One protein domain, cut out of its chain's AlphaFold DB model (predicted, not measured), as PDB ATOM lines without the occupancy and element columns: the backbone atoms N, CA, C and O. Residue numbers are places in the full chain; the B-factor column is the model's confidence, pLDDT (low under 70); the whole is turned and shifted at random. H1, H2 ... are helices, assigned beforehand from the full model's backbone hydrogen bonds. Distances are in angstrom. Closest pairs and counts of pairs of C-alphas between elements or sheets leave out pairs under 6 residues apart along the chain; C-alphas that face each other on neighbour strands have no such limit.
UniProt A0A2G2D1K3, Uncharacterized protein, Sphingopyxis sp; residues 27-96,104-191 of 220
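AT A GLANCE: This is residues 27 to 96 and 104 to 191 of the 220 residues of an uncharacterized protein of Sphingopyxis sp (UniProt A0A2G2D1K3). Two rows of nearly aligned helices, H2, H5, H8 and H10 in one and H1, H4, H6 and H9 in the other, pack as a two-layer slab; the helices run one way in the first row and the opposite way in the second. H7 turns off one end of H6, about perpendicular to it, and short H3 lies at the opposite end of the slab, by H4. The printed part has 158 residues with ten named helices, H1 to H10 in chain order, and no named strand: all helix. It is compact, with a radius of gyration of the C-alphas of 15.3 A and spans of 47 by 35 by 28 A.

IN THESE COORDINATES: The longest helix, H8, is residues 144 to 156, 18.4 A from C-alpha 144 at (15.593, -26.365, 33.148) to C-alpha 156. H6 is residues 109 to 120, 18.3 A, and H7 residues 122 to 133, 16.9 A. H4 is residues 65 to 75, 15.9 A, and H5 residues 81 to 89. H1 is residues 27 to 37, 15.1 A, beginning at C-alpha 27 (42.117, -42.327, 36.537); H2 is residues 40 to 49 and H3 residues 51 to 55. H9 is residues 164 to 173, and H10, residues 175 to 183, ends at C-alpha 183 (22.292, -8.809, 32.928).

HOW THE PARTS SIT: Closest pairs here are of C-alphas. H8 touches H6 at Val 151 and Ala 113, 6.1 A, opposite ways at a shallow tilt of 8 degrees. Residues 146 to 150 of H8 touch H5, Ile 150 to Leu 81, 5.5 A; residues 148 to 152 touch H10, Leu 148 to Tyr 177, 6.8 A. H6 touches H4, Gly 116 to Ile 75, 4.1 A, and H9, Thr 117 to Ala 173, 5.7 A. H6 and H7 touch only at the corner, Val 118 to Gly 124, 5.5 A, about perpendicular at 89 degrees. H4 and H5 form a hairpin, Leu 70 to Leu 87, 6.1 A, as do H9 and H10, Ala 170 to Tyr 177, 5.1 A, and H1 and H2, His 34 to Met 43, 5.7 A. H4 touches H1, Ala 73 to Ala 35, 5.0 A, and H3, Ile 66 to Val 54, 5.3 A; H2 touches H5, Val 40 to Met 83, 5.4 A. Each O i to N i+4 pair is within hydrogen-bond range in H1, H2, H4, H5, H7, H8, H9 and H10; in H6 4 of 8 are, and in H3 0 of 1, with 1 of 2 O i to N i+3 pairs.

THE WHOLE: The C-alphas of Glu 49 and Asn 189 are farthest apart, 47.8 A. Residues 97 to 103 are not printed, and C-alphas 96 and 104 are 14.0 A apart across this cut, in the link from H5 to H6. Of the links printed whole, none is long. Mean pLDDT of the printed part is 90.8, and no printed residue is under 70.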
ATOM      1  N   VAL A  27      42.538 -43.503  35.747       89.81
ATOM      2  CA  VAL A  27      42.117 -42.327  36.537       89.81
ATOM      3  C   VAL A  27      41.358 -41.344  35.651       89.81
ATOM      4  O   VAL A  27      40.262 -40.902  35.991       89.81
ATOM      5  N   ARG A  28      41.885 -41.069  34.456       88.25
ATOM      6  CA  ARG A  28      41.238 -40.174  33.489       88.25
ATOM      7  C   ARG A  28      39.909 -40.734  32.993       88.25
ATOM      8  O   ARG A  28      38.921 -40.009  32.959       88.25
ATOM      9  N   VAL A  29      39.876 -42.017  32.626       90.06
ATOM     10  CA  VAL A  29      38.647 -42.684  32.166       90.06
ATOM     11  C   VAL A  29      37.570 -42.660  33.253       90.06
ATOM     12  O   VAL A  29      36.399 -42.418  32.955       90.06
ATOM     13  N   HIS A  30      37.949 -42.881  34.512       92.25
ATOM     14  CA  HIS A  30      37.043 -42.796  35.652       92.25
ATOM     15  C   HIS A  30      36.550 -41.369  35.881       92.25
ATOM     16  O   HIS A  30      35.343 -41.178  35.986       92.25
ATOM     17  N   ALA A  31      37.427 -40.366  35.841       94.56
ATOM     18  CA  ALA A  31      37.028 -38.968  35.979       94.56
ATOM     19  C   ALA A  31      36.037 -38.548  34.876       94.56
ATOM     20  O   ALA A  31      34.960 -38.034  35.170       94.56
ATOM     21  N   MET A  32      36.326 -38.861  33.607       91.50
ATOM     22  CA  MET A  32      35.405 -38.592  32.492       91.50
ATOM     23  C   MET A  32      34.041 -39.252  32.703       91.50
ATOM     24  O   MET A  32      33.005 -38.619  32.505       91.50
ATOM     25  N   ARG A  33      34.031 -40.513  33.149       90.69
ATOM     26  CA  ARG A  33      32.794 -41.239  33.449       90.69
ATOM     27  C   ARG A  33      32.022 -40.586  34.592       90.69
ATOM     28  O   ARG A  33      30.824 -40.381  34.442       90.69
ATOM     29  N   HIS A  34      32.681 -40.251  35.699       94.06
ATOM     30  CA  HIS A  34      32.035 -39.618  36.847       94.06
ATOM     31  C   HIS A  34      31.450 -38.250  36.475       94.06
ATOM     32  O   HIS A  34      30.308 -37.971  36.833       94.06
ATOM     33  N   ALA A  35      32.170 -37.441  35.689       93.31
ATOM     34  CA  ALA A  35      31.688 -36.153  35.186       93.31
ATOM     35  C   ALA A  35      30.441 -36.316  34.298       93.31
ATOM     36  O   ALA A  35      29.432 -35.657  34.527       93.31
ATOM     37  N   GLN A  36      30.478 -37.242  33.332       87.06
ATOM     38  CA  GLN A  36      29.340 -37.530  32.448       87.06
ATOM     39  C   GLN A  36      28.141 -38.119  33.195       87.06
ATOM     40  O   GLN A  36      26.998 -37.873  32.828       87.06
ATOM     41  N   LYS A  37      28.379 -38.919  34.238       86.81
ATOM     42  CA  LYS A  37      27.322 -39.541  35.044       86.81
ATOM     43  C   LYS A  37      26.854 -38.683  36.221       86.81
ATOM     44  O   LYS A  37      25.875 -39.054  36.863       86.81
ATOM     45  N   GLY A  38      27.474 -37.530  36.467       89.50
ATOM     46  CA  GLY A  38      27.127 -36.674  37.602       89.50
ATOM     47  C   GLY A  38      27.402 -37.341  38.956       89.50
ATOM     48  O   GLY A  38      26.730 -37.047  39.939       89.50
ATOM     49  N   GLU A  39      28.368 -38.260  39.024       93.94
ATOM     50  CA  GLU A  39      28.721 -39.011  40.237       93.94
ATOM     51  C   GLU A  39      29.640 -38.157  41.134       93.94
ATOM     52  O   GLU A  39      30.843 -38.401  41.232       93.94
ATOM     53  N   VAL A  40      29.076 -37.116  41.758       96.19
ATOM     54  CA  VAL A  40      29.816 -36.060  42.485       96.19
ATOM     55  C   VAL A  40      30.743 -36.617  43.567       96.19
ATOM     56  O   VAL A  40      31.920 -36.270  43.597       96.19
ATOM     57  N   GLU A  41      30.258 -37.516  44.423       97.50
ATOM     58  CA  GLU A  41      31.072 -38.060  45.521       97.50
ATOM     59  C   GLU A  41      32.198 -38.979  45.030       97.50
ATOM     60  O   GLU A  41      33.300 -38.982  45.586       97.50
ATOM     61  N   ALA A  42      31.963 -39.715  43.941       96.44
ATOM     62  CA  ALA A  42      32.998 -40.532  43.320       96.44
ATOM     63  C   ALA A  42      34.072 -39.654  42.661       96.44
ATOM     64  O   ALA A  42      35.261 -39.915  42.827       96.44
ATOM     65  N   MET A  43      33.668 -38.566  41.995       97.38
ATOM     66  CA  MET A  43      34.601 -37.564  41.479       97.38
ATOM     67  C   MET A  43      35.411 -36.924  42.610       97.38
ATOM     68  O   MET A  43      36.631 -36.837  42.513       97.38
ATOM     69  N   ARG A  44      34.758 -36.512  43.702       97.81
ATOM     70  CA  ARG A  44      35.422 -35.905  44.863       97.81
ATOM     71  C   ARG A  44      36.486 -36.835  45.443       97.81
ATOM     72  O   ARG A  44      37.610 -36.400  45.681       97.81
ATOM     73  N   THR A  45      36.140 -38.108  45.620       97.50
ATOM     74  CA  THR A  45      37.063 -39.142  46.109       97.50
ATOM     75  C   THR A  45      38.237 -39.320  45.148       97.50
ATOM     76  O   THR A  45      39.388 -39.254  45.569       97.50
ATOM     77  N   LEU A  46      37.962 -39.444  43.844       95.94
ATOM     78  CA  LEU A  46      38.994 -39.602  42.821       95.94
ATOM     79  C   LEU A  46      39.984 -38.433  42.817       95.94
ATOM     80  O   LEU A  46      41.189 -38.665  42.764       95.94
ATOM     81  N   LEU A  47      39.497 -37.190  42.886       95.00
ATOM     82  CA  LEU A  47      40.351 -35.998  42.911       95.00
ATOM     83  C   LEU A  47      41.182 -35.911  44.198       95.00
ATOM     84  O   LEU A  47      42.343 -35.512  44.140       95.00
ATOM     85  N   ALA A  48      40.620 -36.318  45.340       94.94
ATOM     86  CA  ALA A  48      41.340 -36.360  46.612       94.94
ATOM     87  C   ALA A  48      42.463 -37.411  46.616       94.94
ATOM     88  O   ALA A  48      43.543 -37.159  47.148       94.94
ATOM     89  N   GLU A  49      42.229 -38.573  46.002       94.38
ATOM     90  CA  GLU A  49      43.225 -39.643  45.868       94.38
ATOM     91  C   GLU A  49      44.280 -39.344  44.792       94.38
ATOM     92  O   GLU A  49      45.388 -39.876  44.846       94.38
ATOM     93  N   ASN A  50      43.956 -38.483  43.821       93.19
ATOM     94  CA  ASN A  50      44.798 -38.179  42.665       93.19
ATOM     95  C   ASN A  50      44.978 -36.659  42.485       93.19
ATOM     96  O   ASN A  50      44.579 -36.117  41.449       93.19
ATOM     97  N   PRO A  51      45.598 -35.950  43.447       89.94
ATOM     98  CA  PRO A  51      45.694 -34.489  43.417       89.94
ATOM     99  C   PRO A  51      46.440 -33.959  42.186       89.94
ATOM    100  O   PRO A  51      46.103 -32.894  41.678       89.94
ATOM    101  N   ASP A  52      47.394 -34.716  41.638       89.94
ATOM    102  CA  ASP A  52      48.136 -34.319  40.435       89.94
ATOM    103  C   ASP A  52      47.256 -34.271  39.175       89.94
ATOM    104  O   ASP A  52      47.617 -33.623  38.189       89.94
ATOM    105  N   TYR A  53      46.091 -34.933  39.182       88.94
ATOM    106  CA  TYR A  53      45.186 -34.985  38.034       88.94
ATOM    107  C   TYR A  53      44.709 -33.593  37.599       88.94
ATOM    108  O   TYR A  53      44.614 -33.323  36.400       88.94
ATOM    109  N   VAL A  54      44.486 -32.675  38.546       88.94
ATOM    110  CA  VAL A  54      43.979 -31.321  38.251       88.94
ATOM    111  C   VAL A  54      44.956 -30.479  37.423       88.94
ATOM    112  O   VAL A  54      44.541 -29.539  36.745       88.94
ATOM    113  N   MET A  55      46.246 -30.825  37.457       87.94
ATOM    114  CA  MET A  55      47.308 -30.142  36.716       87.94
ATOM    115  C   MET A  55      47.610 -30.799  35.369       87.94
ATOM    116  O   MET A  55      48.388 -30.261  34.582       87.94
ATOM    117  N   GLN A  56      47.010 -31.955  35.079       89.25
ATOM    118  CA  GLN A  56      47.252 -32.652  33.822       89.25
ATOM    119  C   GLN A  56      46.649 -31.891  32.648       89.25
ATOM    120  O   GLN A  56      45.587 -31.283  32.757       89.25
ATOM    121  N   SER A  57      47.290 -31.992  31.488       88.06
ATOM    122  CA  SER A  57      46.735 -31.498  30.231       88.06
ATOM    123  C   SER A  57      45.559 -32.358  29.755       88.06
ATOM    124  O   SER A  57      45.484 -33.572  30.010       88.06
ATOM    125  N   SER A  58      44.638 -31.716  29.044       85.88
ATOM    126  CA  SER A  58      43.627 -32.363  28.212       85.88
ATOM    127  C   SER A  58      44.281 -33.221  27.118       85.88
ATOM    128  O   SER A  58      45.434 -33.009  26.745       85.88
ATOM    129  N   LEU A  59      43.547 -34.222  26.617       80.25
ATOM    130  CA  LEU A  59      43.978 -35.020  25.457       80.25
ATOM    131  C   LEU A  59      43.567 -34.391  24.122       80.25
ATOM    132  O   LEU A  59      44.113 -34.745  23.080       80.25
ATOM    133  N   THR A  60      42.562 -33.521  24.145       79.06
ATOM    134  CA  THR A  60      41.858 -33.035  22.953       79.06
ATOM    135  C   THR A  60      42.068 -31.543  22.722       79.06
ATOM    136  O   THR A  60      41.804 -31.038  21.627       79.06
ATOM    137  N   THR A  61      42.557 -30.846  23.747       87.88
ATOM    138  CA  THR A  61      42.714 -29.394  23.786       87.88
ATOM    139  C   THR A  61      43.992 -28.994  24.516       87.88
ATOM    140  O   THR A  61      44.669 -29.820  25.127       87.88
ATOM    141  N   ASP A  62      44.311 -27.708  24.465       90.81
ATOM    142  CA  ASP A  62      45.419 -27.076  25.179       90.81
ATOM    143  C   ASP A  62      45.109 -26.714  26.647       90.81
ATOM    144  O   ASP A  62      45.989 -26.218  27.353       90.81
ATOM    145  N   VAL A  63      43.895 -26.981  27.143       92.75
ATOM    146  CA  VAL A  63      43.516 -26.680  28.534       92.75
ATOM    147  C   VAL A  63      43.853 -27.828  29.491       92.75
ATOM    148  O   VAL A  63      44.250 -28.925  29.094       92.75
ATOM    149  N   ARG A  64      43.684 -27.594  30.798       94.31
ATOM    150  CA  ARG A  64      43.808 -28.646  31.818       94.31
ATOM    151  C   ARG A  64      42.672 -29.664  31.706       94.31
ATOM    152  O   ARG A  64      41.544 -29.320  31.365       94.31
ATOM    153  N   ALA A  65      42.952 -30.912  32.069       93.19
ATOM    154  CA  ALA A  65      41.995 -32.012  32.064       93.19
ATOM    155  C   ALA A  65      40.761 -31.697  32.924       93.19
ATOM    156  O   ALA A  65      39.640 -31.962  32.508       93.19
ATOM    157  N   ILE A  66      40.950 -31.057  34.083       95.62
ATOM    158  CA  ILE A  66      39.842 -30.653  34.959       95.62
ATOM    159  C   ILE A  66      38.898 -29.635  34.287       95.62
ATOM    160  O   ILE A  66      37.685 -29.701  34.462       95.62
ATOM    161  N   THR A  67      39.432 -28.750  33.438       96.44
ATOM    162  CA  THR A  67      38.648 -27.807  32.627       96.44
ATOM    163  C   THR A  67      37.892 -28.513  31.497       96.44
ATOM    164  O   THR A  67      36.749 -28.173  31.208       96.44
ATOM    165  N   GLU A  68      38.485 -29.529  30.869       93.94
ATOM    166  CA  GLU A  68      37.775 -30.360  29.885       93.94
ATOM    167  C   GLU A  68      36.579 -31.084  30.531       93.94
ATOM    168  O   GLU A  68      35.478 -31.097  29.973       93.94
ATOM    169  N   LEU A  69      36.760 -31.618  31.745       95.94
ATOM    170  CA  LEU A  69      35.676 -32.244  32.507       95.94
ATOM    171  C   LEU A  69      34.546 -31.268  32.836       95.94
ATOM    172  O   LEU A  69      33.387 -31.680  32.816       95.94
ATOM    173  N   LEU A  70      34.856 -29.993  33.092       97.75
ATOM    174  CA  LEU A  70      33.852 -28.953  33.333       97.75
ATOM    175  C   LEU A  70      32.905 -28.814  32.134       97.75
ATOM    176  O   LEU A  70      31.687 -28.838  32.304       97.75
ATOM    177  N   GLY A  71      33.451 -28.751  30.915       95.31
ATOM    178  CA  GLY A  71      32.653 -28.725  29.686       95.31
ATOM    179  C   GLY A  71      31.809 -29.992  29.501       95.31
ATOM    180  O   GLY A  71      30.616 -29.907  29.204       95.31
ATOM    181  N   MET A  72      32.399 -31.169  29.743       93.50
ATOM    182  CA  MET A  72      31.690 -32.454  29.649       93.50
ATOM    183  C   MET A  72      30.530 -32.560  30.644       93.50
ATOM    184  O   MET A  72      29.439 -32.985  30.264       93.50
ATOM    185  N   ALA A  73      30.747 -32.160  31.897       96.25
ATOM    186  CA  ALA A  73      29.715 -32.152  32.926       96.25
ATOM    187  C   ALA A  73      28.601 -31.143  32.602       96.25
ATOM    188  O   ALA A  73      27.427 -31.446  32.802       96.25
ATOM    189  N   ALA A  74      28.946 -29.970  32.059       96.62
ATOM    190  CA  ALA A  74      27.992 -28.899  31.770       96.62
ATOM    191  C   ALA A  74      27.009 -29.239  30.635       96.62
ATOM    192  O   ALA A  74      25.829 -28.889  30.710       96.62
ATOM    193  N   ILE A  75      27.469 -29.935  29.589       93.50
ATOM    194  CA  ILE A  75      26.599 -30.345  28.475       93.50
ATOM    195  C   ILE A  75      25.786 -31.604  28.787       93.50
ATOM    196  O   ILE A  75      24.789 -31.863  28.116       93.50
ATOM    197  N   ALA A  76      26.179 -32.382  29.796       91.25
ATOM    198  CA  ALA A  76      25.573 -33.673  30.085       91.25
ATOM    199  C   ALA A  76      24.045 -33.570  30.321       91.25
ATOM    200  O   ALA A  76      23.535 -32.569  30.844       91.25
ATOM    201  N   PRO A  77      23.260 -34.598  29.949       88.25
ATOM    202  CA  PRO A  77      21.810 -34.607  30.161       88.25
ATOM    203  C   PRO A  77      21.420 -34.506  31.645       88.25
ATOM    204  O   PRO A  77      20.404 -33.908  31.985       88.25
ATOM    205  N   ASN A  78      22.262 -35.048  32.509       88.88
ATOM    206  CA  ASN A  78      22.212 -35.098  33.969       88.88
ATOM    207  C   ASN A  78      23.177 -34.087  34.622       88.88
ATOM    208  O   ASN A  78      23.633 -34.321  35.740       88.88
ATOM    209  N   ALA A  79      23.529 -33.005  33.917       93.94
ATOM    210  CA  ALA A  79      24.365 -31.938  34.458       93.94
ATOM    211  C   ALA A  79      23.859 -31.496  35.842       93.94
ATOM    212  O   ALA A  79      22.660 -31.300  36.045       93.94
ATOM    213  N   SER A  80      24.779 -31.347  36.790       95.19
ATOM    214  CA  SER A  80      24.474 -31.007  38.180       95.19
ATOM    215  C   SER A  80      25.347 -29.847  38.612       95.19
ATOM    216  O   SER A  80      26.563 -29.899  38.410       95.19
ATOM    217  N   LEU A  81      24.750 -28.837  39.246       97.62
ATOM    218  CA  LEU A  81      25.497 -27.703  39.774       97.62
ATOM    219  C   LEU A  81      26.596 -28.157  40.743       97.62
ATOM    220  O   LEU A  81      27.712 -27.672  40.638       97.62
ATOM    221  N   ALA A  82      26.336 -29.166  41.578       98.19
ATOM    222  CA  ALA A  82      27.323 -29.689  42.522       98.19
ATOM    223  C   ALA A  82      28.578 -30.269  41.838       98.19
ATOM    224  O   ALA A  82      29.682 -30.157  42.366       98.19
ATOM    225  N   MET A  83      28.437 -30.877  40.651       98.12
ATOM    226  CA  MET A  83      29.594 -31.325  39.861       98.12
ATOM    227  C   MET A  83      30.367 -30.130  39.292       98.12
ATOM    228  O   MET A  83      31.593 -30.127  39.298       98.12
ATOM    229  N   ILE A  84      29.654 -29.116  38.798       98.56
ATOM    230  CA  ILE A  84      30.247 -27.893  38.243       98.56
ATOM    231  C   ILE A  84      31.017 -27.127  39.324       98.56
ATOM    232  O   ILE A  84      32.170 -26.767  39.103       98.56
ATOM    233  N   GLU A  85      30.411 -26.949  40.498       98.69
ATOM    234  CA  GLU A  85      31.029 -26.360  41.689       98.69
ATOM    235  C   GLU A  85      32.303 -27.120  42.064       98.69
ATOM    236  O   GLU A  85      33.375 -26.521  42.087       98.69
ATOM    237  N   LEU A  86      32.220 -28.447  42.225       98.56
ATOM    238  CA  LEU A  86      33.370 -29.292  42.557       98.56
ATOM    239  C   LEU A  86      34.536 -29.123  41.570       98.56
ATOM    240  O   LEU A  86      35.691 -29.042  41.982       98.56
ATOM    241  N   LEU A  87      34.257 -29.102  40.264       98.44
ATOM    242  CA  LEU A  87      35.300 -28.986  39.243       98.44
ATOM    243  C   LEU A  87      35.948 -27.596  39.252       98.44
ATOM    244  O   LEU A  87      37.169 -27.503  39.132       98.44
ATOM    245  N   VAL A  88      35.161 -26.529  39.427       98.50
ATOM    246  CA  VAL A  88      35.677 -25.154  39.548       98.50
ATOM    247  C   VAL A  88      36.480 -24.978  40.842       98.50
ATOM    248  O   VAL A  88      37.574 -24.420  40.800       98.50
ATOM    249  N   GLU A  89      36.023 -25.535  41.966       97.69
ATOM    250  CA  GLU A  89      36.766 -25.575  43.238       97.69
ATOM    251  C   GLU A  89      38.086 -26.351  43.120       97.69
ATOM    252  O   GLU A  89      39.105 -25.944  43.678       97.69
ATOM    253  N   ALA A  90      38.099 -27.436  42.338       96.88
ATOM    254  CA  ALA A  90      39.310 -28.180  41.980       96.88
ATOM    255  C   ALA A  90      40.214 -27.424  40.984       96.88
ATOM    256  O   ALA A  90      41.268 -27.920  40.576       96.88
ATOM    257  N   GLY A  91      39.816 -26.213  40.596       96.62
ATOM    258  CA  GLY A  91      40.587 -25.288  39.793       96.62
ATOM    259  C   GLY A  91      40.273 -25.333  38.307       96.62
ATOM    260  O   GLY A  91      41.089 -24.817  37.555       96.62
ATOM    261  N   ALA A  92      39.175 -25.934  37.840       97.75
ATOM    262  CA  ALA A  92      38.739 -25.764  36.453       97.75
ATOM    263  C   ALA A  92      38.514 -24.282  36.126       97.75
ATOM    264  O   ALA A  92      37.969 -23.536  36.931       97.75
ATOM    265  N   ASP A  93      38.943 -23.870  34.935       97.88
ATOM    266  CA  ASP A  93      38.784 -22.493  34.461       97.88
ATOM    267  C   ASP A  93      37.422 -22.326  33.752       97.88
ATOM    268  O   ASP A  93      37.223 -22.930  32.693       97.88
ATOM    269  N   PRO A  94      36.477 -21.544  34.310       97.62
ATOM    270  CA  PRO A  94      35.149 -21.357  33.731       97.62
ATOM    271  C   PRO A  94      35.133 -20.488  32.462       97.62
ATOM    272  O   PRO A  94      34.187 -20.624  31.683       97.62
ATOM    273  N   ASP A  95      36.157 -19.658  32.206       97.75
ATOM    274  CA  ASP A  95      36.289 -18.883  30.955       97.75
ATOM    275  C   ASP A  95      37.279 -19.507  29.968       97.75
ATOM    276  O   ASP A  95      37.712 -18.868  29.007       97.75
ATOM    277  N   ALA A  96      37.656 -20.767  30.175       96.75
ATOM    278  CA  ALA A  96      38.628 -21.411  29.314       96.75
ATOM    279  C   ALA A  96      38.211 -21.357  27.838       96.75
ATOM    280  O   ALA A  96      37.073 -21.670  27.475       96.75
ATOM    281  N   GLN A 104      41.442 -25.209  15.655       86.19
ATOM    282  CA  GLN A 104      40.155 -24.518  15.714       86.19
ATOM    283  C   GLN A 104      39.777 -24.159  17.157       86.19
ATOM    284  O   GLN A 104      40.091 -24.919  18.077       86.19
ATOM    285  N   PRO A 105      39.053 -23.045  17.370       86.75
ATOM    286  CA  PRO A 105      38.474 -22.742  18.670       86.75
ATOM    287  C   PRO A 105      37.514 -23.854  19.110       86.75
ATOM    288  O   PRO A 105      36.599 -24.231  18.376       86.75
ATOM    289  N   GLY A 106      37.732 -24.372  20.310       88.19
ATOM    290  CA  GLY A 106      36.802 -25.230  21.024       88.19
ATOM    291  C   GLY A 106      35.689 -24.425  21.698       88.19
ATOM    292  O   GLY A 106      35.612 -23.198  21.600       88.19
ATOM    293  N   LEU A 107      34.796 -25.132  22.388       91.31
ATOM    294  CA  LEU A 107      33.704 -24.511  23.135       91.31
ATOM    295  C   LEU A 107      34.173 -24.116  24.536       91.31
ATOM    296  O   LEU A 107      34.833 -24.902  25.213       91.31
ATOM    297  N   THR A 108      33.784 -22.924  24.990       96.50
ATOM    298  CA  THR A 108      33.961 -22.529  26.393       96.50
ATOM    299  C   THR A 108      32.998 -23.318  27.292       96.50
ATOM    300  O   THR A 108      31.961 -23.799  26.813       96.50
ATOM    301  N   PRO A 109      33.268 -23.431  28.605       97.75
ATOM    302  CA  PRO A 109      32.336 -24.049  29.551       97.75
ATOM    303  C   PRO A 109      30.913 -23.472  29.483       97.75
ATOM    304  O   PRO A 109      29.938 -24.225  29.464       97.75
ATOM    305  N   LEU A 110      30.780 -22.147  29.349       98.12
ATOM    306  CA  LEU A 110      29.483 -21.484  29.176       98.12
ATOM    307  C   LEU A 110      28.755 -21.948  27.903       98.12
ATOM    308  O   LEU A 110      27.545 -22.181  27.918       98.12
ATOM    309  N   LEU A 111      29.483 -22.124  26.799       96.62
ATOM    310  CA  LEU A 111      28.911 -22.612  25.545       96.62
ATOM    311  C   LEU A 111      28.444 -24.067  25.650       96.62
ATOM    312  O   LEU A 111      27.381 -24.388  25.112       96.62
ATOM    313  N   TYR A 112      29.174 -24.924  26.371       96.12
ATOM    314  CA  TYR A 112      28.729 -26.286  26.686       96.12
ATOM    315  C   TYR A 112      27.432 -26.290  27.504       96.12
ATOM    316  O   TYR A 112      26.489 -26.999  27.145       96.12
ATOM    317  N   ALA A 113      27.350 -25.467  28.556       97.12
ATOM    318  CA  ALA A 113      26.156 -25.357  29.394       97.12
ATOM    319  C   ALA A 113      24.922 -24.918  28.587       97.12
ATOM    320  O   ALA A 113      23.859 -25.537  28.672       97.12
ATOM    321  N   LEU A 114      25.076 -23.893  27.741       95.69
ATOM    322  CA  LEU A 114      24.002 -23.403  26.873       95.69
ATOM    323  C   LEU A 114      23.593 -24.441  25.815       95.69
ATOM    324  O   LEU A 114      22.404 -24.596  25.535       95.69
ATOM    325  N   ALA A 115      24.543 -25.190  25.253       91.75
ATOM    326  CA  ALA A 115      24.253 -26.267  24.305       91.75
ATOM    327  C   ALA A 115      23.482 -27.430  24.956       91.75
ATOM    328  O   ALA A 115      22.594 -28.010  24.327       91.75
ATOM    329  N   GLY A 116      23.760 -27.727  26.231       90.69
ATOM    330  CA  GLY A 116      23.084 -28.770  27.011       90.69
ATOM    331  C   GLY A 116      21.569 -28.562  27.159       90.69
ATOM    332  O   GLY A 116      20.828 -29.520  27.365       90.69
ATOM    333  N   THR A 117      21.069 -27.341  26.959       90.81
ATOM    334  CA  THR A 117      19.621 -27.032  26.960       90.81
ATOM    335  C   THR A 117      18.853 -27.733  25.830       90.81
ATOM    336  O   THR A 117      17.625 -27.806  25.850       90.81
ATOM    337  N   VAL A 118      19.550 -28.332  24.849       86.06
ATOM    338  CA  VAL A 118      18.936 -29.231  23.857       86.06
ATOM    339  C   VAL A 118      18.137 -30.356  24.506       86.06
ATOM    340  O   VAL A 118      17.094 -30.735  23.974       86.06
ATOM    341  N   TYR A 119      18.577 -30.843  25.667       83.31
ATOM    342  CA  TYR A 119      17.896 -31.918  26.375       83.31
ATOM    343  C   TYR A 119      16.552 -31.499  26.958       83.31
ATOM    344  O   TYR A 119      15.748 -32.387  27.216       83.31
ATOM    345  N   ASP A 120      16.272 -30.202  27.113       83.44
ATOM    346  CA  ASP A 120      15.006 -29.688  27.652       83.44
ATOM    347  C   ASP A 120      13.879 -29.680  26.604       83.44
ATOM    348  O   ASP A 120      12.712 -29.465  26.935       83.44
ATOM    349  N   ARG A 121      14.216 -29.943  25.334       80.94
ATOM    350  CA  ARG A 121      13.297 -29.936  24.190       80.94
ATOM    351  C   ARG A 121      12.761 -31.341  23.867       80.94
ATOM    352  O   ARG A 121      13.425 -32.329  24.189       80.94
ATOM    353  N   PRO A 122      11.605 -31.465  23.182       77.56
ATOM    354  CA  PRO A 122      11.031 -32.765  22.814       77.56
ATOM    355  C   PRO A 122      11.988 -33.671  22.022       77.56
ATOM    356  O   PRO A 122      12.042 -34.881  22.243       77.56
ATOM    357  N   GLU A 123      12.795 -33.102  21.124       77.56
ATOM    358  CA  GLU A 123      13.791 -33.851  20.351       77.56
ATOM    359  C   GLU A 123      14.918 -34.384  21.248       77.56
ATOM    360  O   GLU A 123      15.359 -35.529  21.096       77.56
ATOM    361  N   GLY A 124      15.339 -33.579  22.227       77.75
ATOM    362  CA  GLY A 124      16.305 -33.970  23.251       77.75
ATOM    363  C   GLY A 124      15.779 -35.069  24.171       77.75
ATOM    364  O   GLY A 124      16.541 -35.943  24.574       77.75
ATOM    365  N   GLU A 125      14.471 -35.098  24.434       78.94
ATOM    366  CA  GLU A 125      13.823 -36.135  25.242       78.94
ATOM    367  C   GLU A 125      13.919 -37.521  24.586       78.94
ATOM    368  O   GLU A 125      14.186 -38.522  25.256       78.94
ATOM    369  N   LYS A 126      13.750 -37.600  23.258       83.31
ATOM    370  CA  LYS A 126      13.971 -38.855  22.525       83.31
ATOM    371  C   LYS A 126      15.430 -39.300  22.638       83.31
ATOM    372  O   LYS A 126      15.678 -40.459  22.962       83.31
ATOM    373  N   MET A 127      16.374 -38.390  22.394       78.62
ATOM    374  CA  MET A 127      17.808 -38.689  22.468       78.62
ATOM    375  C   MET A 127      18.216 -39.162  23.869       78.62
ATOM    376  O   MET A 127      18.925 -40.157  23.996       78.62
ATOM    377  N   PHE A 128      17.712 -38.501  24.914       79.50
ATOM    378  CA  PHE A 128      17.899 -38.896  26.309       79.50
ATOM    379  C   PHE A 128      17.374 -40.311  26.573       79.50
ATOM    380  O   PHE A 128      18.125 -41.166  27.037       79.50
ATOM    381  N   ARG A 129      16.116 -40.602  26.205       82.69
ATOM    382  CA  ARG A 129      15.520 -41.938  26.388       82.69
ATOM    383  C   ARG A 129      16.311 -43.039  25.686       82.69
ATOM    384  O   ARG A 129      16.447 -44.130  26.234       82.69
ATOM    385  N   ASP A 130      16.821 -42.773  24.486       84.38
ATOM    386  CA  ASP A 130      17.637 -43.740  23.749       84.38
ATOM    387  C   ASP A 130      18.980 -43.997  24.468       84.38
ATOM    388  O   ASP A 130      19.410 -45.144  24.565       84.38
ATOM    389  N   GLN A 131      19.601 -42.969  25.059       78.94
ATOM    390  CA  GLN A 131      20.835 -43.112  25.846       78.94
ATOM    391  C   GLN A 131      20.620 -43.840  27.182       78.94
ATOM    392  O   GLN A 131      21.457 -44.664  27.557       78.94
ATOM    393  N   VAL A 132      19.499 -43.592  27.870       79.75
ATOM    394  CA  VAL A 132      19.111 -44.328  29.088       79.75
ATOM    395  C   VAL A 132      18.916 -45.812  28.778       79.75
ATOM    396  O   VAL A 132      19.458 -46.662  29.480       79.75
ATOM    397  N   LYS A 133      18.216 -46.151  27.685       84.81
ATOM    398  CA  LYS A 133      18.018 -47.551  27.254       84.81
ATOM    399  C   LYS A 133      19.326 -48.286  26.968       84.81
ATOM    400  O   LYS A 133      19.401 -49.491  27.180       84.81
ATOM    401  N   LEU A 134      20.340 -47.571  26.482       82.69
ATOM    402  CA  LEU A 134      21.677 -48.118  26.247       82.69
ATOM    403  C   LEU A 134      22.515 -48.239  27.533       82.69
ATOM    404  O   LEU A 134      23.621 -48.771  27.484       82.69
ATOM    405  N   GLY A 135      22.017 -47.752  28.677       77.44
ATOM    406  CA  GLY A 135      22.749 -47.724  29.947       77.44
ATOM    407  C   GLY A 135      23.914 -46.730  29.965       77.44
ATOM    408  O   GLY A 135      24.764 -46.786  30.855       77.44
ATOM    409  N   SER A 136      23.976 -45.830  28.978       73.38
ATOM    410  CA  SER A 136      25.083 -44.886  28.804       73.38
ATOM    411  C   SER A 136      25.039 -43.737  29.810       73.38
ATOM    412  O   SER A 136      26.085 -43.200  30.169       73.38
ATOM    413  N   ILE A 137      23.842 -43.371  30.275       75.50
ATOM    414  CA  ILE A 137      23.598 -42.285  31.232       75.50
ATOM    415  C   ILE A 137      22.593 -42.731  32.309       75.50
ATOM    416  O   ILE A 137      21.805 -43.646  32.053       75.50
ATOM    417  N   PRO A 138      22.596 -42.103  33.499       73.75
ATOM    418  CA  PRO A 138      21.567 -42.330  34.511       73.75
ATOM    419  C   PRO A 138      20.173 -41.912  34.021       73.75
ATOM    420  O   PRO A 138      20.042 -40.975  33.235       73.75
ATOM    421  N   ASP A 139      19.126 -42.541  34.561       82.06
ATOM    422  CA  ASP A 139      17.723 -42.142  34.348       82.06
ATOM    423  C   ASP A 139      17.330 -40.947  35.239       82.06
ATOM    424  O   ASP A 139      16.341 -40.948  35.966       82.06
ATOM    425  N   VAL A 140      18.193 -39.934  35.249       81.69
ATOM    426  CA  VAL A 140      17.998 -38.665  35.947       81.69
ATOM    427  C   VAL A 140      18.457 -37.578  34.995       81.69
ATOM    428  O   VAL A 140      19.575 -37.625  34.489       81.69
ATOM    429  N   ARG A 141      17.596 -36.597  34.735       85.50
ATOM    430  CA  ARG A 141      17.903 -35.460  33.863       85.50
ATOM    431  C   ARG A 141      17.986 -34.190  34.697       85.50
ATOM    432  O   ARG A 141      17.200 -34.013  35.625       85.50
ATOM    433  N   ALA A 142      18.886 -33.289  34.319       90.75
ATOM    434  CA  ALA A 142      18.866 -31.921  34.811       90.75
ATOM    435  C   ALA A 142      17.506 -31.279  34.492       90.75
ATOM    436  O   ALA A 142      16.928 -31.516  33.422       90.75
ATOM    437  N   THR A 143      16.990 -30.472  35.417       92.56
ATOM    438  CA  THR A 143      15.811 -29.646  35.148       92.56
ATOM    439  C   THR A 143      16.229 -28.359  34.427       92.56
ATOM    440  O   THR A 143      17.395 -27.956  34.524       92.56
ATOM    441  N   PRO A 144      15.308 -27.677  33.726       92.25
ATOM    442  CA  PRO A 144      15.593 -26.365  33.148       92.25
ATOM    443  C   PRO A 144      16.108 -25.348  34.180       92.25
ATOM    444  O   PRO A 144      16.985 -24.544  33.872       92.25
ATOM    445  N   GLU A 145      15.605 -25.397  35.417       94.56
ATOM    446  CA  GLU A 145      16.043 -24.533  36.520       94.56
ATOM    447  C   GLU A 145      17.480 -24.848  36.948       94.56
ATOM    448  O   GLU A 145      18.272 -23.930  37.160       94.56
ATOM    449  N   GLU A 146      17.841 -26.130  37.036       95.50
ATOM    450  CA  GLU A 146      19.206 -26.553  37.361       95.50
ATOM    451  C   GLU A 146      20.193 -26.097  36.277       95.50
ATOM    452  O   GLU A 146      21.249 -25.543  36.583       95.50
ATOM    453  N   ARG A 147      19.827 -26.230  34.996       96.69
ATOM    454  CA  ARG A 147      20.648 -25.730  33.882       96.69
ATOM    455  C   ARG A 147      20.808 -24.215  33.903       96.69
ATOM    456  O   ARG A 147      21.907 -23.719  33.652       96.69
ATOM    457  N   LEU A 148      19.751 -23.478  34.243       97.38
ATOM    458  CA  LEU A 148      19.831 -22.030  34.409       97.38
ATOM    459  C   LEU A 148      20.797 -21.651  35.543       97.38
ATOM    460  O   LEU A 148      21.601 -20.738  35.367       97.38
ATOM    461  N   ARG A 149      20.772 -22.382  36.668       98.38
ATOM    462  CA  ARG A 149      21.716 -22.187  37.783       98.38
ATOM    463  C   ARG A 149      23.160 -22.482  37.387       98.38
ATOM    464  O   ARG A 149      24.041 -21.735  37.792       98.38
ATOM    465  N   ILE A 150      23.406 -23.509  36.572       98.56
ATOM    466  CA  ILE A 150      24.746 -23.803  36.035       98.56
ATOM    467  C   ILE A 150      25.259 -22.639  35.181       98.56
ATOM    468  O   ILE A 150      26.391 -22.199  35.359       98.56
ATOM    469  N   VAL A 151      24.428 -22.112  34.277       98.50
ATOM    470  CA  VAL A 151      24.798 -20.960  33.441       98.50
ATOM    471  C   VAL A 151      25.086 -19.725  34.300       98.50
ATOM    472  O   VAL A 151      26.101 -19.068  34.077       98.50
ATOM    473  N   GLN A 152      24.242 -19.443  35.299       98.62
ATOM    474  CA  GLN A 152      24.465 -18.347  36.246       98.62
ATOM    475  C   GLN A 152      25.797 -18.511  36.981       98.62
ATOM    476  O   GLN A 152      26.607 -17.593  36.990       98.62
ATOM    477  N   TYR A 153      26.047 -19.699  37.535       98.81
ATOM    478  CA  TYR A 153      27.252 -19.986  38.302       98.81
ATOM    479  C   TYR A 153      28.527 -19.787  37.479       98.81
ATOM    480  O   TYR A 153      29.479 -19.181  37.963       98.81
ATOM    481  N   LEU A 154      28.560 -20.262  36.230       98.69
ATOM    482  CA  LEU A 154      29.729 -20.081  35.362       98.69
ATOM    483  C   LEU A 154      30.026 -18.597  35.109       98.69
ATOM    484  O   LEU A 154      31.185 -18.193  35.151       98.69
ATOM    485  N   ILE A 155      28.989 -17.787  34.887       98.62
ATOM    486  CA  ILE A 155      29.118 -16.339  34.669       98.62
ATOM    487  C   ILE A 155      29.565 -15.621  35.942       98.62
ATOM    488  O   ILE A 155      30.495 -14.819  35.889       98.62
ATOM    489  N   ASP A 156      28.980 -15.963  37.090       98.44
ATOM    490  CA  ASP A 156      29.377 -15.409  38.391       98.44
ATOM    491  C   ASP A 156      30.838 -15.741  38.738       98.44
ATOM    492  O   ASP A 156      31.491 -14.997  39.467       98.44
ATOM    493  N   ASN A 157      31.369 -16.832  38.174       98.44
ATOM    494  CA  ASN A 157      32.759 -17.258  38.324       98.44
ATOM    495  C   ASN A 157      33.666 -16.839  37.150       98.44
ATOM    496  O   ASN A 157      34.793 -17.314  37.051       98.44
ATOM    497  N   GLY A 158      33.217 -15.917  36.294       97.00
ATOM    498  CA  GLY A 158      34.074 -15.222  35.330       97.00
ATOM    499  C   GLY A 158      33.965 -15.675  33.876       97.00
ATOM    500  O   GLY A 158      34.699 -15.140  33.048       97.00
ATOM    501  N   ALA A 159      33.066 -16.603  33.534       97.94
ATOM    502  CA  ALA A 159      32.826 -16.961  32.136       97.94
ATOM    503  C   ALA A 159      32.274 -15.767  31.335       97.94
ATOM    504  O   ALA A 159      31.306 -15.133  31.756       97.94
ATOM    505  N   ASP A 160      32.841 -15.496  30.158       96.81
ATOM    506  CA  ASP A 160      32.485 -14.368  29.292       96.81
ATOM    507  C   ASP A 160      31.124 -14.582  28.588       96.81
ATOM    508  O   ASP A 160      31.007 -15.419  27.680       96.81
ATOM    509  N   PRO A 161      30.077 -13.807  28.937       95.75
ATOM    510  CA  PRO A 161      28.744 -13.950  28.360       95.75
ATOM    511  C   PRO A 161      28.588 -13.232  27.012       95.75
ATOM    512  O   PRO A 161      27.544 -13.354  26.370       95.75
ATOM    513  N   THR A 162      29.585 -12.455  26.577       93.75
ATOM    514  CA  THR A 162      29.429 -11.469  25.495       93.75
ATOM    515  C   THR A 162      29.608 -12.051  24.095       93.75
ATOM    516  O   THR A 162      29.351 -11.375  23.094       93.75
ATOM    517  N   SER A 163      30.014 -13.319  23.986       88.62
ATOM    518  CA  SER A 163      30.206 -13.947  22.681       88.62
ATOM    519  C   SER A 163      28.884 -14.071  21.910       88.62
ATOM    520  O   SER A 163      27.844 -14.474  22.440       88.62
ATOM    521  N   LYS A 164      28.932 -13.798  20.600       85.62
ATOM    522  CA  LYS A 164      27.766 -13.958  19.709       85.62
ATOM    523  C   LYS A 164      27.188 -15.374  19.757       85.62
ATOM    524  O   LYS A 164      25.976 -15.550  19.669       85.62
ATOM    525  N   MET A 165      28.050 -16.382  19.907       87.12
ATOM    526  CA  MET A 165      27.628 -17.779  19.977       87.12
ATOM    527  C   MET A 165      26.902 -18.097  21.290       87.12
ATOM    528  O   MET A 165      25.899 -18.807  21.254       87.12
ATOM    529  N   ALA A 166      27.336 -17.528  22.425       91.88
ATOM    530  CA  ALA A 166      26.627 -17.673  23.698       91.88
ATOM    531  C   ALA A 166      25.217 -17.089  23.593       91.88
ATOM    532  O   ALA A 166      24.239 -17.764  23.909       91.88
ATOM    533  N   MET A 167      25.092 -15.885  23.039       90.06
ATOM    534  CA  MET A 167      23.784 -15.286  22.808       90.06
ATOM    535  C   MET A 167      22.908 -16.107  21.856       90.06
ATOM    536  O   MET A 167      21.738 -16.338  22.151       90.06
ATOM    537  N   SER A 168      23.457 -16.578  20.734       86.06
ATOM    538  CA  SER A 168      22.720 -17.422  19.786       86.06
ATOM    539  C   SER A 168      22.176 -18.686  20.465       86.06
ATOM    540  O   SER A 168      20.999 -19.019  20.319       86.06
ATOM    541  N   ASN A 169      22.989 -19.348  21.294       88.44
ATOM    542  CA  ASN A 169      22.543 -20.515  22.052       88.44
ATOM    543  C   ASN A 169      21.509 -20.146  23.127       88.44
ATOM    544  O   ASN A 169      20.523 -20.861  23.284       88.44
ATOM    545  N   ALA A 170      21.668 -19.017  23.823       90.75
ATOM    546  CA  ALA A 170      20.692 -18.530  24.800       90.75
ATOM    547  C   ALA A 170      19.338 -18.194  24.158       90.75
ATOM    548  O   ALA A 170      18.292 -18.507  24.720       90.75
ATOM    549  N   MET A 171      19.344 -17.617  22.956       85.62
ATOM    550  CA  MET A 171      18.148 -17.342  22.155       85.62
ATOM    551  C   MET A 171      17.373 -18.623  21.817       85.62
ATOM    552  O   MET A 171      16.142 -18.612  21.824       85.62
ATOM    553  N   VAL A 172      18.083 -19.723  21.548       83.44
ATOM    554  CA  VAL A 172      17.485 -21.051  21.326       83.44
ATOM    555  C   VAL A 172      17.002 -21.674  22.639       83.44
ATOM    556  O   VAL A 172      15.934 -22.282  22.663       83.44
ATOM    557  N   ALA A 173      17.768 -21.519  23.721       86.88
ATOM    558  CA  ALA A 173      17.460 -22.069  25.038       86.88
ATOM    559  C   ALA A 173      16.236 -21.407  25.692       86.88
ATOM    560  O   ALA A 173      15.458 -22.064  26.381       86.88
ATOM    561  N   GLY A 174      16.049 -20.104  25.468       86.94
ATOM    562  CA  GLY A 174      14.855 -19.372  25.862       86.94
ATOM    563  C   GLY A 174      15.117 -18.072  26.632       86.94
ATOM    564  O   GLY A 174      16.253 -17.700  26.935       86.94
ATOM    565  N   PRO A 175      14.035 -17.357  26.986       86.38
ATOM    566  CA  PRO A 175      14.098 -15.984  27.484       86.38
ATOM    567  C   PRO A 175      14.859 -15.820  28.806       86.38
ATOM    568  O   PRO A 175      15.427 -14.757  29.043       86.38
ATOM    569  N   ALA A 176      14.872 -16.838  29.673       92.06
ATOM    570  CA  ALA A 176      15.590 -16.782  30.947       92.06
ATOM    571  C   ALA A 176      17.110 -16.677  30.742       92.06
ATOM    572  O   ALA A 176      17.748 -15.825  31.354       92.06
ATOM    573  N   TYR A 177      17.667 -17.464  29.816       93.75
ATOM    574  CA  TYR A 177      19.092 -17.437  29.482       93.75
ATOM    575  C   TYR A 177      19.496 -16.116  28.827       93.75
ATOM    576  O   TYR A 177      20.519 -15.543  29.177       93.75
ATOM    577  N   VAL A 178      18.662 -15.583  27.929       91.62
ATOM    578  CA  VAL A 178      18.911 -14.269  27.315       91.62
ATOM    579  C   VAL A 178      18.963 -13.168  28.374       91.62
ATOM    580  O   VAL A 178      19.891 -12.365  28.374       91.62
ATOM    581  N   LYS A 179      17.990 -13.135  29.298       91.00
ATOM    582  CA  LYS A 179      17.979 -12.159  30.401       91.00
ATOM    583  C   LYS A 179      19.242 -12.257  31.250       91.00
ATOM    584  O   LYS A 179      19.791 -11.226  31.618       91.00
ATOM    585  N   LEU A 180      19.688 -13.479  31.523       95.69
ATOM    586  CA  LEU A 180      20.896 -13.749  32.286       95.69
ATOM    587  C   LEU A 180      22.139 -13.186  31.580       95.69
ATOM    588  O   LEU A 180      22.867 -12.400  32.179       95.69
ATOM    589  N   LEU A 181      22.337 -13.494  30.292       95.94
ATOM    590  CA  LEU A 181      23.484 -12.975  29.537       95.94
ATOM    591  C   LEU A 181      23.472 -11.442  29.440       95.94
ATOM    592  O   LEU A 181      24.510 -10.810  29.613       95.94
ATOM    593  N   VAL A 182      22.306 -10.832  29.200       93.44
ATOM    594  CA  VAL A 182      22.168  -9.365  29.129       93.44
ATOM    595  C   VAL A 182      22.459  -8.711  30.479       93.44
ATOM    596  O   VAL A 182      23.158  -7.700  30.529       93.44
ATOM    597  N   ALA A 183      21.974  -9.289  31.583       95.31
ATOM    598  CA  ALA A 183      22.292  -8.809  32.928       95.31
ATOM    599  C   ALA A 183      23.800  -8.878  33.228       95.31
ATOM    600  O   ALA A 183      24.315  -8.042  33.965       95.31
ATOM    601  N   ALA A 184      24.503  -9.826  32.606       96.19
ATOM    602  CA  ALA A 184      25.947  -9.995  32.699       96.19
ATOM    603  C   ALA A 184      26.750  -9.181  31.657       96.19
ATOM    604  O   ALA A 184      27.957  -9.359  31.527       96.19
ATOM    605  N   GLY A 185      26.103  -8.271  30.920       93.06
ATOM    606  CA  GLY A 185      26.770  -7.338  30.005       93.06
ATOM    607  C   GLY A 185      26.823  -7.772  28.539       93.06
ATOM    608  O   GLY A 185      27.460  -7.089  27.736       93.06
ATOM    609  N   ALA A 186      26.154  -8.863  28.153       91.75
ATOM    610  CA  ALA A 186      25.960  -9.172  26.740       91.75
ATOM    611  C   ALA A 186      25.060  -8.120  26.066       91.75
ATOM    612  O   ALA A 186      24.165  -7.547  26.691       91.75
ATOM    613  N   ASP A 187      25.270  -7.897  24.766       85.31
ATOM    614  CA  ASP A 187      24.410  -7.013  23.976       85.31
ATOM    615  C   ASP A 187      22.941  -7.464  24.081       85.31
ATOM    616  O   ASP A 187      22.627  -8.651  23.972       85.31
ATOM    617  N   ALA A 188      22.034  -6.512  24.299       73.00
ATOM    618  CA  ALA A 188      20.598  -6.751  24.405       73.00
ATOM    619  C   ALA A 188      19.897  -6.842  23.039       73.00
ATOM    620  O   ALA A 188      18.816  -7.428  22.949       73.00
ATOM    621  N   ASN A 189      20.501  -6.297  21.975       75.38
ATOM    622  CA  ASN A 189      19.960  -6.333  20.611       75.38
ATOM    623  C   ASN A 189      20.863  -7.007  19.557       75.38
ATOM    624  O   ASN A 189      20.931  -6.533  18.419       75.38
ATOM    625  N   PRO A 190      21.504  -8.145  19.861       71.56
ATOM    626  CA  PRO A 190      22.300  -8.862  18.895       71.56
ATOM    627  C   PRO A 190      21.374  -9.431  17.826       71.56
ATOM    628  O   PRO A 190      20.281  -9.941  18.096       71.56
ATOM    629  N   VAL A 191      21.834  -9.324  16.589       71.94
ATOM    630  CA  VAL A 191      21.265 -10.027  15.448       71.94
ATOM    631  C   VAL A 191      22.114 -11.262  15.191       71.94
ATOM    632  O   VAL A 191      23.344 -11.177  15.163       71.94
TER     633      VAL A 191